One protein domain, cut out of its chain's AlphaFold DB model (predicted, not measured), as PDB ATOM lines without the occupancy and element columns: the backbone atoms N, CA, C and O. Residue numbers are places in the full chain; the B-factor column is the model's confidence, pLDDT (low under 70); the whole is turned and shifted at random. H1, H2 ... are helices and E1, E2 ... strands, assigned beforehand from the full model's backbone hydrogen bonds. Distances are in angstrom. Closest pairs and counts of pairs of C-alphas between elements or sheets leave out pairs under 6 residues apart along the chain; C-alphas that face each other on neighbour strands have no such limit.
ATOM      1  N   PHE A   3     241.959 181.480 243.810       93.62
ATOM      2  CA  PHE A   3     241.382 181.396 242.475       93.62
ATOM      3  C   PHE A   3     242.158 180.377 241.642       93.62
ATOM      4  O   PHE A   3     243.390 180.399 241.623       93.62
ATOM      5  N   TYR A   4     241.433 179.500 240.959       95.06
ATOM      6  CA  TYR A   4     241.978 178.388 240.188       95.06
ATOM      7  C   TYR A   4     241.268 178.273 238.842       95.06
ATOM      8  O   TYR A   4     240.138 178.746 238.682       95.06
ATOM      9  N   ILE A   5     241.903 177.586 237.898       94.94
ATOM     10  CA  ILE A   5     241.274 177.165 236.640       94.94
ATOM     11  C   ILE A   5     240.907 175.684 236.688       94.94
ATOM     12  O   ILE A   5     241.472 174.912 237.460       94.94
ATOM     13  N   GLN A   6     239.962 175.299 235.844       89.00
ATOM     14  CA  GLN A   6     239.608 173.920 235.538       89.00
ATOM     15  C   GLN A   6     239.585 173.724 234.015       89.00
ATOM     16  O   GLN A   6     239.457 174.708 233.270       89.00
ATOM     17  N   PRO A   7     239.581 172.466 233.545       87.88
ATOM     18  CA  PRO A   7     239.270 172.144 232.158       87.88
ATOM     19  C   PRO A   7     237.940 172.748 231.672       87.88
ATOM     20  O   PRO A   7     237.087 173.178 232.451       87.88
ATOM     21  N   ASP A   8     237.747 172.752 230.353       84.81
ATOM     22  CA  ASP A   8     236.501 173.170 229.693       84.81
ATOM     23  C   ASP A   8     236.041 174.602 230.009       84.81
ATOM     24  O   ASP A   8     234.833 174.875 230.061       84.81
ATOM     25  N   ASN A   9     237.002 175.523 230.154       85.44
ATOM     26  CA  ASN A   9     236.768 176.932 230.486       85.44
ATOM     27  C   ASN A   9     236.089 177.092 231.857       85.44
ATOM     28  O   ASN A   9     235.074 177.787 232.004       85.44
ATOM     29  N   GLY A  10     236.611 176.353 232.838       92.75
ATOM     30  CA  GLY A  10     236.149 176.370 234.213       92.75
ATOM     31  C   GLY A  10     237.053 177.186 235.129       92.75
ATOM     32  O   GLY A  10     238.258 177.310 234.919       92.75
ATOM     33  N   TYR A  11     236.447 177.731 236.171       96.94
ATOM     34  CA  TYR A  11     237.096 178.549 237.182       96.94
ATOM     35  C   TYR A  11     236.568 178.174 238.553       96.94
ATOM     36  O   TYR A  11     235.384 177.865 238.697       96.94
ATOM     37  N   VAL A  12     237.424 178.247 239.566       95.31
ATOM     38  CA  VAL A  12     237.046 177.967 240.953       95.31
ATOM     39  C   VAL A  12     237.539 179.064 241.857       95.31
ATOM     40  O   VAL A  12     238.656 179.553 241.700       95.31
ATOM     41  N   ILE A  13     236.719 179.396 242.846       94.38
ATOM     42  CA  ILE A  13     237.169 180.148 244.003       94.38
ATOM     43  C   ILE A  13     236.928 179.352 245.282       94.38
ATOM     44  O   ILE A  13     235.866 178.752 245.470       94.38
ATOM     45  N   VAL A  14     237.921 179.376 246.168       90.38
ATOM     46  CA  VAL A  14     237.829 178.849 247.530       90.38
ATOM     47  C   VAL A  14     237.969 180.008 248.508       90.38
ATOM     48  O   VAL A  14     238.934 180.784 248.482       90.38
ATOM     49  N   ARG A  15     236.977 180.146 249.384       88.44
ATOM     50  CA  ARG A  15     236.951 181.130 250.462       88.44
ATOM     51  C   ARG A  15     237.046 180.408 251.795       88.44
ATOM     52  O   ARG A  15     236.063 179.856 252.273       88.44
ATOM     53  N   GLU A  16     238.217 180.481 252.409       82.62
ATOM     54  CA  GLU A  16     238.454 179.986 253.762       82.62
ATOM     55  C   GLU A  16     238.318 181.140 254.757       82.62
ATOM     56  O   GLU A  16     239.085 182.104 254.716       82.62
ATOM     57  N   THR A  17     237.325 181.077 255.644       74.00
ATOM     58  CA  THR A  17     237.199 182.019 256.763       74.00
ATOM     59  C   THR A  17     236.925 181.283 258.060       74.00
ATOM     60  O   THR A  17     235.773 180.971 258.365       74.00
ATOM     61  N   GLY A  18     237.981 181.043 258.841       69.44
ATOM     62  CA  GLY A  18     237.895 180.397 260.151       69.44
ATOM     63  C   GLY A  18     237.208 179.033 260.065       69.44
ATOM     64  O   GLY A  18     237.807 178.076 259.600       69.44
ATOM     65  N   ASN A  19     235.942 178.973 260.485       63.16
ATOM     66  CA  ASN A  19     235.147 177.742 260.562       63.16
ATOM     67  C   ASN A  19     234.323 177.435 259.297       63.16
ATOM     68  O   ASN A  19     233.616 176.431 259.270       63.16
ATOM     69  N   VAL A  20     234.335 178.315 258.288       61.88
ATOM     70  CA  VAL A  20     233.547 178.152 257.058       61.88
ATOM     71  C   VAL A  20     234.483 178.166 255.859       61.88
ATOM     72  O   VAL A  20     235.190 179.150 255.628       61.88
ATOM     73  N   HIS A  21     234.445 177.084 255.091       75.12
ATOM     74  CA  HIS A  21     235.066 176.981 253.780       75.12
ATOM     75  C   HIS A  21     233.934 176.980 252.760       75.12
ATOM     76  O   HIS A  21     233.087 176.100 252.827       75.12
ATOM     77  N   ASN A  22     233.888 177.970 251.871       85.88
ATOM     78  CA  ASN A  22     232.968 177.959 250.738       85.88
ATOM     79  C   ASN A  22     233.752 177.726 249.457       85.88
ATOM     80  O   ASN A  22     234.810 178.329 249.257       85.88
ATOM     81  N   MET A  23     233.201 176.915 248.566       90.62
ATOM     82  CA  MET A  23     233.782 176.691 247.249       90.62
ATOM     83  C   MET A  23     232.708 176.802 246.174       90.62
ATOM     84  O   MET A  23     231.598 176.285 246.318       90.62
ATOM     85  N   LEU A  24     233.067 177.476 245.085       94.69
ATOM     86  CA  LEU A  24     232.233 177.608 243.903       94.69
ATOM     87  C   LEU A  24     233.072 177.354 242.654       94.69
ATOM     88  O   LEU A  24     234.110 177.986 242.476       94.69
ATOM     89  N   GLY A  25     232.587 176.463 241.793       95.88
ATOM     90  CA  GLY A  25     233.077 176.276 240.433       95.88
ATOM     91  C   GLY A  25     232.084 176.825 239.411       95.88
ATOM     92  O   GLY A  25     230.875 176.638 239.553       95.88
ATOM     93  N   ILE A  26     232.578 177.498 238.376       97.06
ATOM     94  CA  ILE A  26     231.784 177.995 237.248       97.06
ATOM     95  C   ILE A  26     232.487 177.600 235.958       97.06
ATOM     96  O   ILE A  26     233.655 177.929 235.778       97.06
ATOM     97  N   CYS A  27     231.760 176.985 235.027       96.81
ATOM     98  CA  CYS A  27     232.218 176.865 233.645       96.81
ATOM     99  C   CYS A  27     231.451 177.834 232.753       96.81
ATOM    100  O   CYS A  27     230.214 177.900 232.792       96.81
ATOM    101  N   LEU A  28     232.195 178.553 231.918       97.12
ATOM    102  CA  LEU A  28     231.640 179.512 230.976       97.12
ATOM    103  C   LEU A  28     231.295 178.848 229.639       97.12
ATOM    104  O   LEU A  28     231.887 177.843 229.236       97.12
ATOM    105  N   SER A  29     230.332 179.442 228.944       96.00
ATOM    106  CA  SER A  29     230.019 179.163 227.547       96.00
ATOM    107  C   SER A  29     230.332 180.378 226.681       96.00
ATOM    108  O   SER A  29     230.288 181.522 227.138       96.00
ATOM    109  N   GLU A  30     230.623 180.125 225.410       94.19
ATOM    110  CA  GLU A  30     230.805 181.164 224.396       94.19
ATOM    111  C   GLU A  30     229.475 181.805 223.978       94.19
ATOM    112  O   GLU A  30     229.449 182.932 223.483       94.19
ATOM    113  N   LYS A  31     228.357 181.102 224.191       94.62
ATOM    114  CA  LYS A  31     227.016 181.526 223.779       94.62
ATOM    115  C   LYS A  31     225.998 181.343 224.909       94.62
ATOM    116  O   LYS A  31     226.258 180.597 225.850       94.62
ATOM    117  N   PRO A  32     224.828 182.002 224.832       93.62
ATOM    118  CA  PRO A  32     223.750 181.763 225.782       93.62
ATOM    119  C   PRO A  32     223.339 180.286 225.810       93.62
ATOM    120  O   PRO A  32     223.126 179.681 224.758       93.62
ATOM    121  N   GLU A  33     223.189 179.735 227.012       89.38
ATOM    122  CA  GLU A  33     222.716 178.368 227.235       89.38
ATOM    123  C   GLU A  33     221.216 178.352 227.542       89.38
ATOM    124  O   GLU A  33     220.694 179.243 228.216       89.38
ATOM    125  N   SER A  34     220.511 177.320 227.072       87.94
ATOM    126  CA  SER A  34     219.087 177.116 227.379       87.94
ATOM    127  C   SER A  34     218.851 176.637 228.814       87.94
ATOM    128  O   SER A  34     217.753 176.794 229.348       87.94
ATOM    129  N   SER A  35     219.876 176.061 229.443       90.12
ATOM    130  CA  SER A  35     219.849 175.602 230.829       90.12
ATOM    131  C   SER A  35     221.252 175.617 231.426       90.12
ATOM    132  O   SER A  35     222.228 175.401 230.712       90.12
ATOM    133  N   VAL A  36     221.340 175.845 232.737       94.12
ATOM    134  CA  VAL A  36     222.596 175.784 233.490       94.12
ATOM    135  C   VAL A  36     222.632 174.479 234.272       94.12
ATOM    136  O   VAL A  36     221.717 174.197 235.045       94.12
ATOM    137  N   MET A  37     223.686 173.690 234.086       94.50
ATOM    138  CA  MET A  37     223.920 172.485 234.876       94.50
ATOM    139  C   MET A  37     224.349 172.877 236.292       94.50
ATOM    140  O   MET A  37     225.273 173.670 236.460       94.50
ATOM    141  N   LEU A  38     223.703 172.315 237.310       94.06
ATOM    142  CA  LEU A  38     224.066 172.519 238.710       94.06
ATOM    143  C   LEU A  38     224.537 171.190 239.307       94.06
ATOM    144  O   LEU A  38     223.804 170.206 239.261       94.06
ATOM    145  N   VAL A  39     225.750 171.171 239.856       91.62
ATOM    146  CA  VAL A  39     226.397 169.973 240.401       91.62
ATOM    147  C   VAL A  39     226.766 170.218 241.861       91.62
ATOM    148  O   VAL A  39     227.549 171.113 242.178       91.62
ATOM    149  N   GLY A  40     226.193 169.423 242.760       89.00
ATOM    150  CA  GLY A  40     226.574 169.426 244.168       89.00
ATOM    151  C   GLY A  40     227.795 168.537 244.401       89.00
ATOM    152  O   GLY A  40     227.781 167.366 244.035       89.00
ATOM    153  N   LEU A  41     228.812 169.077 245.055       86.31
ATOM    154  CA  LEU A  41     230.021 168.392 245.489       86.31
ATOM    155  C   LEU A  41     229.824 167.937 246.934       86.31
ATOM    156  O   LEU A  41     229.431 168.738 247.791       86.31
ATOM    157  N   ASP A  42     230.061 166.656 247.197       74.75
ATOM    158  CA  ASP A  42     230.044 166.146 248.562       74.75
ATOM    159  C   ASP A  42     231.305 166.577 249.313       74.75
ATOM    160  O   ASP A  42     232.392 166.709 248.748       74.75
ATOM    161  N   SER A  43     231.135 166.820 250.609       67.31
ATOM    162  CA  SER A  43     232.234 166.898 251.561       67.31
ATOM    163  C   SER A  43     231.949 165.897 252.674       67.31
ATOM    164  O   SER A  43     230.785 165.596 252.948       67.31
ATOM    165  N   ASP A  44     232.991 165.398 253.339       57.72
ATOM    166  CA  ASP A  44     232.882 164.378 254.394       57.72
ATOM    167  C   ASP A  44     232.025 164.807 255.608       57.72
ATOM    168  O   ASP A  44     231.793 164.025 256.533       57.72
ATOM    169  N   ASN A  45     231.526 166.047 255.635       54.78
ATOM    170  CA  ASN A  45     230.769 166.595 256.748       54.78
ATOM    171  C   ASN A  45     229.248 166.439 256.585       54.78
ATOM    172  O   ASN A  45     228.593 167.140 255.821       54.78
ATOM    173  N   PHE A  46     228.657 165.600 257.436       50.94
ATOM    174  CA  PHE A  46     227.210 165.420 257.626       50.94
ATOM    175  C   PHE A  46     226.524 166.662 258.258       50.94
ATOM    176  O   PHE A  46     225.975 166.600 259.360       50.94
ATOM    177  N   TYR A  47     226.528 167.824 257.598       52.94
ATOM    178  CA  TYR A  47     225.718 168.968 258.044       52.94
ATOM    179  C   TYR A  47     224.280 168.882 257.512       52.94
ATOM    180  O   TYR A  47     224.027 168.665 256.333       52.94
ATOM    181  N   LYS A  48     223.313 169.062 258.424       54.25
ATOM    182  CA  LYS A  48     221.861 168.901 258.201       54.25
ATOM    183  C   LYS A  48     221.169 170.071 257.485       54.25
ATOM    184  O   LYS A  48     219.991 169.947 257.153       54.25
ATOM    185  N   ASN A  49     221.846 171.199 257.270       60.88
ATOM    186  CA  ASN A  49     221.225 172.372 256.654       60.88
ATOM    187  C   ASN A  49     221.439 172.341 255.145       60.88
ATOM    188  O   ASN A  49     222.520 172.644 254.655       60.88
ATOM    189  N   LYS A  50     220.388 171.958 254.423       74.38
ATOM    190  CA  LYS A  50     220.397 171.875 252.966       74.38
ATOM    191  C   LYS A  50     220.265 173.273 252.360       74.38
ATOM    192  O   LYS A  50     219.276 173.957 252.622       74.38
ATOM    193  N   LEU A  51     221.234 173.666 251.540       86.06
ATOM    194  CA  LEU A  51     221.133 174.861 250.706       86.06
ATOM    195  C   LEU A  51     220.026 174.700 249.655       86.06
ATOM    196  O   LEU A  51     219.784 173.610 249.133       86.06
ATOM    197  N   ASP A  52     219.364 175.802 249.319       91.06
ATOM    198  CA  ASP A  52     218.395 175.847 248.229       91.06
ATOM    199  C   ASP A  52     219.109 176.069 246.887       91.06
ATOM    200  O   ASP A  52     219.500 177.183 246.533       91.06
ATOM    201  N   GLU A  53     219.233 175.000 246.107       91.88
ATOM    202  CA  GLU A  53     219.829 174.985 244.767       91.88
ATOM    203  C   GLU A  53     219.291 176.073 243.828       91.88
ATOM    204  O   GLU A  53     220.054 176.693 243.081       91.88
ATOM    205  N   LYS A  54     217.985 176.373 243.890       93.44
ATOM    206  CA  LYS A  54     217.392 177.426 243.053       93.44
ATOM    207  C   LYS A  54     217.881 178.801 243.486       93.44
ATOM    208  O   LYS A  54     218.080 179.673 242.638       93.44
ATOM    209  N   LYS A  55     218.086 179.008 244.790       95.62
ATOM    210  CA  LYS A  55     218.685 180.243 245.301       95.62
ATOM    211  C   LYS A  55     220.152 180.336 244.915       95.62
ATOM    212  O   LYS A  55     220.533 181.401 244.451       95.62
ATOM    213  N   ILE A  56     220.938 179.261 245.016       95.50
ATOM    214  CA  ILE A  56     222.339 179.255 244.555       95.50
ATOM    215  C   ILE A  56     222.408 179.685 243.087       95.50
ATOM    216  O   ILE A  56     223.068 180.671 242.765       95.50
ATOM    217  N   MET A  57     221.658 179.008 242.210       96.38
ATOM    218  CA  MET A  57     221.636 179.327 240.781       96.38
ATOM    219  C   MET A  57     221.229 180.784 240.536       96.38
ATOM    220  O   MET A  57     221.894 181.492 239.783       96.38
ATOM    221  N   ARG A  58     220.187 181.276 241.219       97.06
ATOM    222  CA  ARG A  58     219.774 182.683 241.124       97.06
ATOM    223  C   ARG A  58     220.892 183.641 241.543       97.06
ATOM    224  O   ARG A  58     221.106 184.631 240.856       97.06
ATOM    225  N   GLN A  59     221.582 183.374 242.648       98.31
ATOM    226  CA  GLN A  59     222.658 184.229 243.161       98.31
ATOM    227  C   GLN A  59     223.842 184.287 242.187       98.31
ATOM    228  O   GLN A  59     224.339 185.373 241.895       98.31
ATOM    229  N   VAL A  60     224.228 183.146 241.611       98.06
ATOM    230  CA  VAL A  60     225.284 183.076 240.590       98.06
ATOM    231  C   VAL A  60     224.887 183.831 239.316       98.06
ATOM    232  O   VAL A  60     225.681 184.598 238.779       98.06
ATOM    233  N   LEU A  61     223.642 183.687 238.850       96.81
ATOM    234  CA  LEU A  61     223.149 184.425 237.680       96.81
ATOM    235  C   LEU A  61     223.012 185.933 237.939       96.81
ATOM    236  O   LEU A  61     223.206 186.727 237.027       96.81
ATOM    237  N   MET A  62     222.716 186.359 239.168       98.19
ATOM    238  CA  MET A  62     222.725 187.785 239.513       98.19
ATOM    239  C   MET A  62     224.133 188.383 239.405       98.19
ATOM    240  O   MET A  62     224.268 189.511 238.937       98.19
ATOM    241  N   ALA A  63     225.178 187.622 239.738       98.44
ATOM    242  CA  ALA A  63     226.557 188.090 239.611       98.44
ATOM    243  C   ALA A  63     226.960 188.405 238.158       98.44
ATOM    244  O   ALA A  63     227.754 189.315 237.932       98.44
ATOM    245  N   THR A  64     226.393 187.724 237.151       97.88
ATOM    246  CA  THR A  64     226.661 188.077 235.741       97.88
ATOM    247  C   THR A  64     226.091 189.450 235.381       97.88
ATOM    248  O   THR A  64     226.687 190.173 234.584       97.88
ATOM    249  N   SER A  65     224.967 189.832 235.997       97.88
ATOM    250  CA  SER A  65     224.375 191.163 235.839       97.88
ATOM    251  C   SER A  65     225.212 192.229 236.543       97.88
ATOM    252  O   SER A  65     225.411 193.304 235.983       97.88
ATOM    253  N   ASP A  66     225.751 191.917 237.724       98.44
ATOM    254  CA  ASP A  66     226.651 192.813 238.464       98.44
ATOM    255  C   ASP A  66     227.927 193.105 237.671       98.44
ATOM    256  O   ASP A  66     228.319 194.256 237.506       98.44
ATOM    257  N   ILE A  67     228.532 192.064 237.097       98.50
ATOM    258  CA  ILE A  67     229.727 192.191 236.259       98.50
ATOM    259  C   ILE A  67     229.447 192.991 234.990       98.50
ATOM    260  O   ILE A  67     230.279 193.800 234.583       98.50
ATOM    261  N   TYR A  68     228.281 192.805 234.369       98.31
ATOM    262  CA  TYR A  68     227.900 193.624 233.223       98.31
ATOM    263  C   TYR A  68     227.726 195.097 233.610       98.31
ATOM    264  O   TYR A  68     228.150 195.967 232.857       98.31
ATOM    265  N   ALA A  69     227.142 195.383 234.774       98.25
ATOM    266  CA  ALA A  69     226.974 196.751 235.253       98.25
ATOM    267  C   ALA A  69     228.312 197.440 235.575       98.25
ATOM    268  O   ALA A  69     228.431 198.643 235.364       98.25
ATOM    269  N   GLU A  70     229.307 196.700 236.073       98.31
ATOM    270  CA  GLU A  70     230.605 197.264 236.472       98.31
ATOM    271  C   GLU A  70     231.629 197.325 235.329       98.31
ATOM    272  O   GLU A  70     232.365 198.301 235.212       98.31
ATOM    273  N   PHE A  71     231.677 196.300 234.473       98.00
ATOM    274  CA  PHE A  71     232.734 196.133 233.466       98.00
ATOM    275  C   PHE A  71     232.226 196.105 232.019       98.00
ATOM    276  O   PHE A  71     233.018 195.885 231.105       98.00
ATOM    277  N   GLU A  72     230.913 196.220 231.796       97.69
ATOM    278  CA  GLU A  72     230.254 196.052 230.486       97.69
ATOM    279  C   GLU A  72     230.552 194.702 229.798       97.69
ATOM    280  O   GLU A  72     230.275 194.499 228.611       97.69
ATOM    281  N   LYS A  73     231.062 193.720 230.552       97.50
ATOM    282  CA  LYS A  73     231.379 192.380 230.056       97.50
ATOM    283  C   LYS A  73     230.223 191.424 230.318       97.50
ATOM    284  O   LYS A  73     229.752 191.282 231.442       97.50
ATOM    285  N   ARG A  74     229.789 190.719 229.273       96.81
ATOM    286  CA  ARG A  74     228.777 189.659 229.376       96.81
ATOM    287  C   ARG A  74     229.431 188.293 229.524       96.81
ATOM    288  O   ARG A  74     230.398 187.992 228.824       96.81
ATOM    289  N   PHE A  75     228.844 187.472 230.387       97.25
ATOM    290  CA  PHE A  75     229.221 186.081 230.608       97.25
ATOM    291  C   PHE A  75     228.005 185.170 230.477       97.25
ATOM    292  O   PHE A  75     226.910 185.516 230.925       97.25
ATOM    293  N   PHE A  76     228.217 183.991 229.898       96.81
ATOM    294  CA  PHE A  76     227.232 182.918 229.841       96.81
ATOM    295  C   PHE A  76     227.759 181.745 230.658       96.81
ATOM    296  O   PHE A  76     228.899 181.325 230.476       96.81
ATOM    297  N   ILE A  77     226.949 181.244 231.584       96.62
ATOM    298  CA  ILE A  77     227.326 180.144 232.472       96.62
ATOM    299  C   ILE A  77     226.667 178.871 231.949       96.62
ATOM    300  O   ILE A  77     225.457 178.864 231.744       96.62
ATOM    301  N   LYS A  78     227.449 177.803 231.755       96.12
ATOM    302  CA  LYS A  78     226.932 176.470 231.389       96.12
ATOM    303  C   LYS A  78     226.856 175.511 232.572       96.12
ATOM    304  O   LYS A  78     225.981 174.651 232.600       96.12
ATOM    305  N   LYS A  79     227.756 175.655 233.550       96.19
ATOM    306  CA  LYS A  79     227.840 174.766 234.715       96.19
ATOM    307  C   LYS A  79     228.188 175.540 235.980       96.19
ATOM    308  O   LYS A  79     229.033 176.433 235.939       96.19
ATOM    309  N   ILE A  80     227.550 175.166 237.082       96.00
ATOM    310  CA  ILE A  80     227.795 175.645 238.440       96.00
ATOM    311  C   ILE A  80     228.081 174.420 239.310       96.00
ATOM    312  O   ILE A  80     227.285 173.483 239.333       96.00
ATOM    313  N   GLN A  81     229.190 174.437 240.038       94.12
ATOM    314  CA  GLN A  81     229.559 173.418 241.017       94.12
ATOM    315  C   GLN A  81     229.599 174.056 242.410       94.12
ATOM    316  O   GLN A  81     230.181 175.128 242.572       94.12
ATOM    317  N   TYR A  82     228.982 173.429 243.412       91.50
ATOM    318  CA  TYR A  82     228.874 173.987 244.767       91.50
ATOM    319  C   TYR A  82     229.022 172.898 245.829       91.50
ATOM    320  O   TYR A  82     228.680 171.750 245.577       91.50
ATOM    321  N   VAL A  83     229.503 173.236 247.024       88.06
ATOM    322  CA  VAL A  83     229.623 172.269 248.129       88.06
ATOM    323  C   VAL A  83     228.279 172.121 248.842       88.06
ATOM    324  O   VAL A  83     227.738 173.092 249.363       88.06
ATOM    325  N   LYS A  84     227.727 170.902 248.897       84.88
ATOM    326  CA  LYS A  84     226.377 170.655 249.453       84.88
ATOM    327  C   LYS A  84     226.261 170.969 250.945       84.88
ATOM    328  O   LYS A  84     225.172 171.248 251.438       84.88
ATOM    329  N   THR A  85     227.381 170.876 251.651       82.12
ATOM    330  CA  THR A  85     227.485 171.016 253.107       82.12
ATOM    331  C   THR A  85     227.806 172.446 253.538       82.12
ATOM    332  O   THR A  85     227.973 172.695 254.732       82.12
ATOM    333  N   ASP A  86     227.947 173.373 252.585       82.31
ATOM    334  CA  ASP A  86     228.138 174.785 252.887       82.31
ATOM    335  C   ASP A  86     226.955 175.309 253.708       82.31
ATOM    336  O   ASP A  86     225.793 174.948 253.504       82.31
ATOM    337  N   SER A  87     227.252 176.179 254.670       78.56
ATOM    338  CA  SER A  87     226.216 176.768 255.513       78.56
ATOM    339  C   SER A  87     225.499 177.915 254.789       78.56
ATOM    340  O   SER A  87     226.158 178.707 254.109       78.56
ATOM    341  N   PRO A  88     224.172 178.072 254.973       82.50
ATOM    342  CA  PRO A  88     223.458 179.275 254.558       82.50
ATOM    343  C   PRO A  88     224.099 180.555 255.130       82.50
ATOM    344  O   PRO A  88     224.737 180.503 256.186       82.50
ATOM    345  N   PRO A  89     223.865 181.726 254.511       89.62
ATOM    346  CA  PRO A  89     222.923 181.974 253.410       89.62
ATOM    347  C   PRO A  89     223.510 181.741 252.006       89.62
ATOM    348  O   PRO A  89     224.679 182.027 251.759       89.62
ATOM    349  N   GLU A  90     222.669 181.359 251.034       93.12
ATOM    350  CA  GLU A  90     223.078 181.162 249.628       93.12
ATOM    351  C   GLU A  90     223.586 182.449 248.957       93.12
ATOM    352  O   GLU A  90     224.233 182.395 247.912       93.12
ATOM    353  N   SER A  91     223.317 183.623 249.541       94.44
ATOM    354  CA  SER A  91     223.803 184.910 249.033       94.44
ATOM    355  C   SER A  91     225.326 184.981 248.922       94.44
ATOM    356  O   SER A  91     225.827 185.776 248.130       94.44
ATOM    357  N   ILE A  92     226.065 184.140 249.657       93.56
ATOM    358  CA  ILE A  92     227.521 184.048 249.506       93.56
ATOM    359  C   ILE A  92     227.928 183.660 248.077       93.56
ATOM    360  O   ILE A  92     228.915 184.183 247.567       93.56
ATOM    361  N   TYR A  93     227.137 182.839 247.377       96.00
ATOM    362  CA  TYR A  93     227.461 182.400 246.017       96.00
ATOM    363  C   TYR A  93     227.398 183.524 244.980       96.00
ATOM    364  O   TYR A  93     228.092 183.440 243.972       96.00
ATOM    365  N   ARG A  94     226.641 184.605 245.228       97.94
ATOM    366  CA  ARG A  94     226.687 185.803 244.371       97.94
ATOM    367  C   ARG A  94     228.039 186.490 244.479       97.94
ATOM    368  O   ARG A  94     228.627 186.839 243.464       97.94
ATOM    369  N   TYR A  95     228.540 186.632 245.705       96.31
ATOM    370  CA  TYR A  95     229.853 187.212 245.955       96.31
ATOM    371  C   TYR A  95     230.973 186.358 245.342       96.31
ATOM    372  O   TYR A  95     231.804 186.877 244.607       96.31
ATOM    373  N   LEU A  96     230.951 185.038 245.555       96.88
ATOM    374  CA  LEU A  96     231.951 184.134 244.970       96.88
ATOM    375  C   LEU A  96     231.924 184.148 243.434       96.88
ATOM    376  O   LEU A  96     232.976 184.205 242.802       96.88
ATOM    377  N   ALA A  97     230.732 184.132 242.828       98.31
ATOM    378  CA  ALA A  97     230.588 184.212 241.378       98.31
ATOM    379  C   ALA A  97     231.106 185.546 240.830       98.31
ATOM    380  O   ALA A  97     231.799 185.558 239.815       98.31
ATOM    381  N   PHE A  98     230.813 186.655 241.511       98.38
ATOM    382  CA  PHE A  98     231.336 187.965 241.139       98.38
ATOM    383  C   PHE A  98     232.870 187.973 241.158       98.38
ATOM    384  O   PHE A  98     233.478 188.374 240.172       98.38
ATOM    385  N   GLU A  99     233.508 187.456 242.213       98.00
ATOM    386  CA  GLU A  99     234.974 187.406 242.303       98.00
ATOM    387  C   GLU A  99     235.615 186.520 241.223       98.00
ATOM    388  O   GLU A  99     236.641 186.899 240.656       98.00
ATOM    389  N   ILE A 100     234.999 185.381 240.875       98.00
ATOM    390  CA  ILE A 100     235.442 184.553 239.738       98.00
ATOM    391  C   ILE A 100     235.406 185.374 238.447       98.00
ATOM    392  O   ILE A 100     236.416 185.514 237.761       98.00
ATOM    393  N   LEU A 101     234.245 185.936 238.112       98.38
ATOM    394  CA  LEU A 101     234.046 186.636 236.845       98.38
ATOM    395  C   LEU A 101     234.895 187.908 236.759       98.38
ATOM    396  O   LEU A 101     235.463 188.198 235.708       98.38
ATOM    397  N   ARG A 102     235.048 188.635 237.869       98.31
ATOM    398  CA  ARG A 102     235.949 189.785 237.983       98.31
ATOM    399  C   ARG A 102     237.397 189.374 237.737       98.31
ATOM    400  O   ARG A 102     238.102 190.066 237.009       98.31
ATOM    401  N   SER A 103     237.829 188.242 238.290       97.94
ATOM    402  CA  SER A 103     239.175 187.705 238.057       97.94
ATOM    403  C   SER A 103     239.412 187.400 236.576       97.94
ATOM    404  O   SER A 103     240.462 187.754 236.046       97.94
ATOM    405  N   VAL A 104     238.407 186.849 235.885       97.06
ATOM    406  CA  VAL A 104     238.456 186.628 234.429       97.06
ATOM    407  C   VAL A 104     238.544 187.948 233.658       97.06
ATOM    408  O   VAL A 104     239.374 188.072 232.765       97.06
ATOM    409  N   VAL A 105     237.727 188.954 233.999       97.88
ATOM    410  CA  VAL A 105     237.764 190.276 233.337       97.88
ATOM    411  C   VAL A 105     239.126 190.947 233.493       97.88
ATOM    412  O   VAL A 105     239.655 191.510 232.536       97.88
ATOM    413  N   LEU A 106     239.686 190.896 234.699       97.31
ATOM    414  CA  LEU A 106     240.941 191.561 235.044       97.31
ATOM    415  C   LEU A 106     242.186 190.741 234.680       97.31
ATOM    416  O   LEU A 106     243.294 191.200 234.940       97.31
ATOM    417  N   ASN A 107     242.017 189.563 234.069       96.00
ATOM    418  CA  ASN A 107     243.094 188.623 233.745       96.00
ATOM    419  C   ASN A 107     243.982 188.300 234.958       96.00
ATOM    420  O   ASN A 107     245.209 188.290 234.861       96.00
ATOM    421  N   ILE A 108     243.361 188.070 236.118       96.38
ATOM    422  CA  ILE A 108     244.077 187.656 237.326       96.38
ATOM    423  C   ILE A 108     244.636 186.249 237.113       96.38
ATOM    424  O   ILE A 108     243.915 185.339 236.704       96.38
ATOM    425  N   GLU A 109     245.922 186.079 237.410       94.44
ATOM    426  CA  GLU A 109     246.601 184.794 237.281       94.44
ATOM    427  C   GLU A 109     246.047 183.785 238.310       94.44
ATOM    428  O   GLU A 109     246.021 184.081 239.511       94.44
ATOM    429  N   PRO A 110     245.564 182.607 237.872       93.88
ATOM    430  CA  PRO A 110     245.120 181.556 238.780       93.88
ATOM    431  C   PRO A 110     246.312 180.942 239.516       93.88
ATOM    432  O   PRO A 110     247.401 180.823 238.963       93.88
ATOM    433  N   LYS A 111     246.099 180.480 240.752       93.06
ATOM    434  CA  LYS A 111     247.158 179.816 241.530       93.06
ATOM    435  C   LYS A 111     247.659 178.539 240.857       93.06
ATOM    436  O   LYS A 111     248.854 178.266 240.866       93.06
ATOM    437  N   SER A 112     246.732 177.740 240.338       90.50
ATOM    438  CA  SER A 112     247.001 176.493 239.624       90.50
ATOM    439  C   SER A 112     245.741 176.012 238.902       90.50
ATOM    440  O   SER A 112     244.650 176.570 239.073       90.50
ATOM    441  N   GLU A 113     245.885 174.949 238.119       91.62
ATOM    442  CA  GLU A 113     244.763 174.152 237.628       91.62
ATOM    443  C   GLU A 113     244.309 173.138 238.687       91.62
ATOM    444  O   GLU A 113     245.136 172.593 239.423       91.62
ATOM    445  N   ILE A 114     242.997 172.904 238.781       87.44
ATOM    446  CA  ILE A 114     242.385 171.885 239.638       87.44
ATOM    447  C   ILE A 114     241.254 171.160 238.899       87.44
ATOM    448  O   ILE A 114     240.612 171.712 238.009       87.44
TER     449      ILE A 114
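Overview. This is residues 3 to 114 of the 129 residues of an uncharacterized protein of Eikenella corrodens (UniProt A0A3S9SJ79). A twisted, curled sheet of five strands has two helices, H1 and H2, packed side by side over one of its faces, with no named helix over the other. H2 covers the E1, E2 and E3 part of the sheet and H1 the part around E5, while the long link from E4 to H1 swings out at one end. The printed part has 112 residues, with two named helices and five named strands in the order E1, E2, E3, E4, H1, E5, H2. The sheet runs E1, E2, E3, E5, E4 and is mixed, and the class is mixed, helices and strands. The whole is compact, with a radius of gyration of the C-alphas of 13.5 A and spans of 39, 30 and 25 A.

Along the chain. The longest strand, E3, residues 20 to 29, measures 29.7 A from first to last C-alpha. Beside it are E2, residues 10 to 17, 23.3 A, and E5, residues 76 to 83, 21.3 A, which bends by 53 degrees at residue 79. The edge strands are E1, residues 3 to 6, beginning at C-alpha 3 (241.382, 181.396, 242.475), and E4, residues 37 to 41. H1, residues 53 to 71, is 27.2 A long and begins at C-alpha 53 (219.829, 174.985, 244.767). H2, residues 92 to 105, is 20.1 A long and ends at C-alpha 105 (237.764, 190.276, 233.337).

Arrangement. E1, E2 and E3 form a meander, each strand the antiparallel neighbour of the one before, with hairpins E1 and E2, and E2 and E3. N 4 and O 12 are 2.9 A apart, and N 13 and O 24 are 3.0 A apart, both within hydrogen-bond range. E3 and E5 are antiparallel, with N 25 and O 81 at 2.9 A. E5 and E4 are parallel, with N 39 and O 80 at 2.8 A. E4, H1 and E5 make a strand-helix-strand unit, two parallel neighbour strands with a helix between, and its crossover is left-handed. The helices lie on the same face of the sheet, in two layers, helices over a sheet. H2, at a height over the sheet of 8.7 A, runs across the strands, at 69 degrees to E1 on the local plane; the C-alphas of Leu 24 and Leu 96, the closest of E3 and H2, are 6.6 A apart. H1, at a height of 9.1 A, runs slantwise to the strands, at 50 degrees to E5 on the local plane; the closest C-alphas of H1 and E5, Met 57 and Ile 80, are 7.5 A apart. H1 and H2 touch, the same way at a steep tilt of 38 degrees, their closest C-alphas being Gln 59 and Arg 94, 4.5 A apart. Every O i to N i+4 pair is within hydrogen-bond range in H2, and 13 of 15 are in H1.

Size, cuts and confidence. The two C-alphas farthest apart, those of Phe 46 and Glu 72, are 41.0 A apart. The printed part has no cut, and the link from E4 to H1, 11 residues, is long. The mean pLDDT of the printed part is 90.0; residues 18 to 20 and 43 to 49 are under 70.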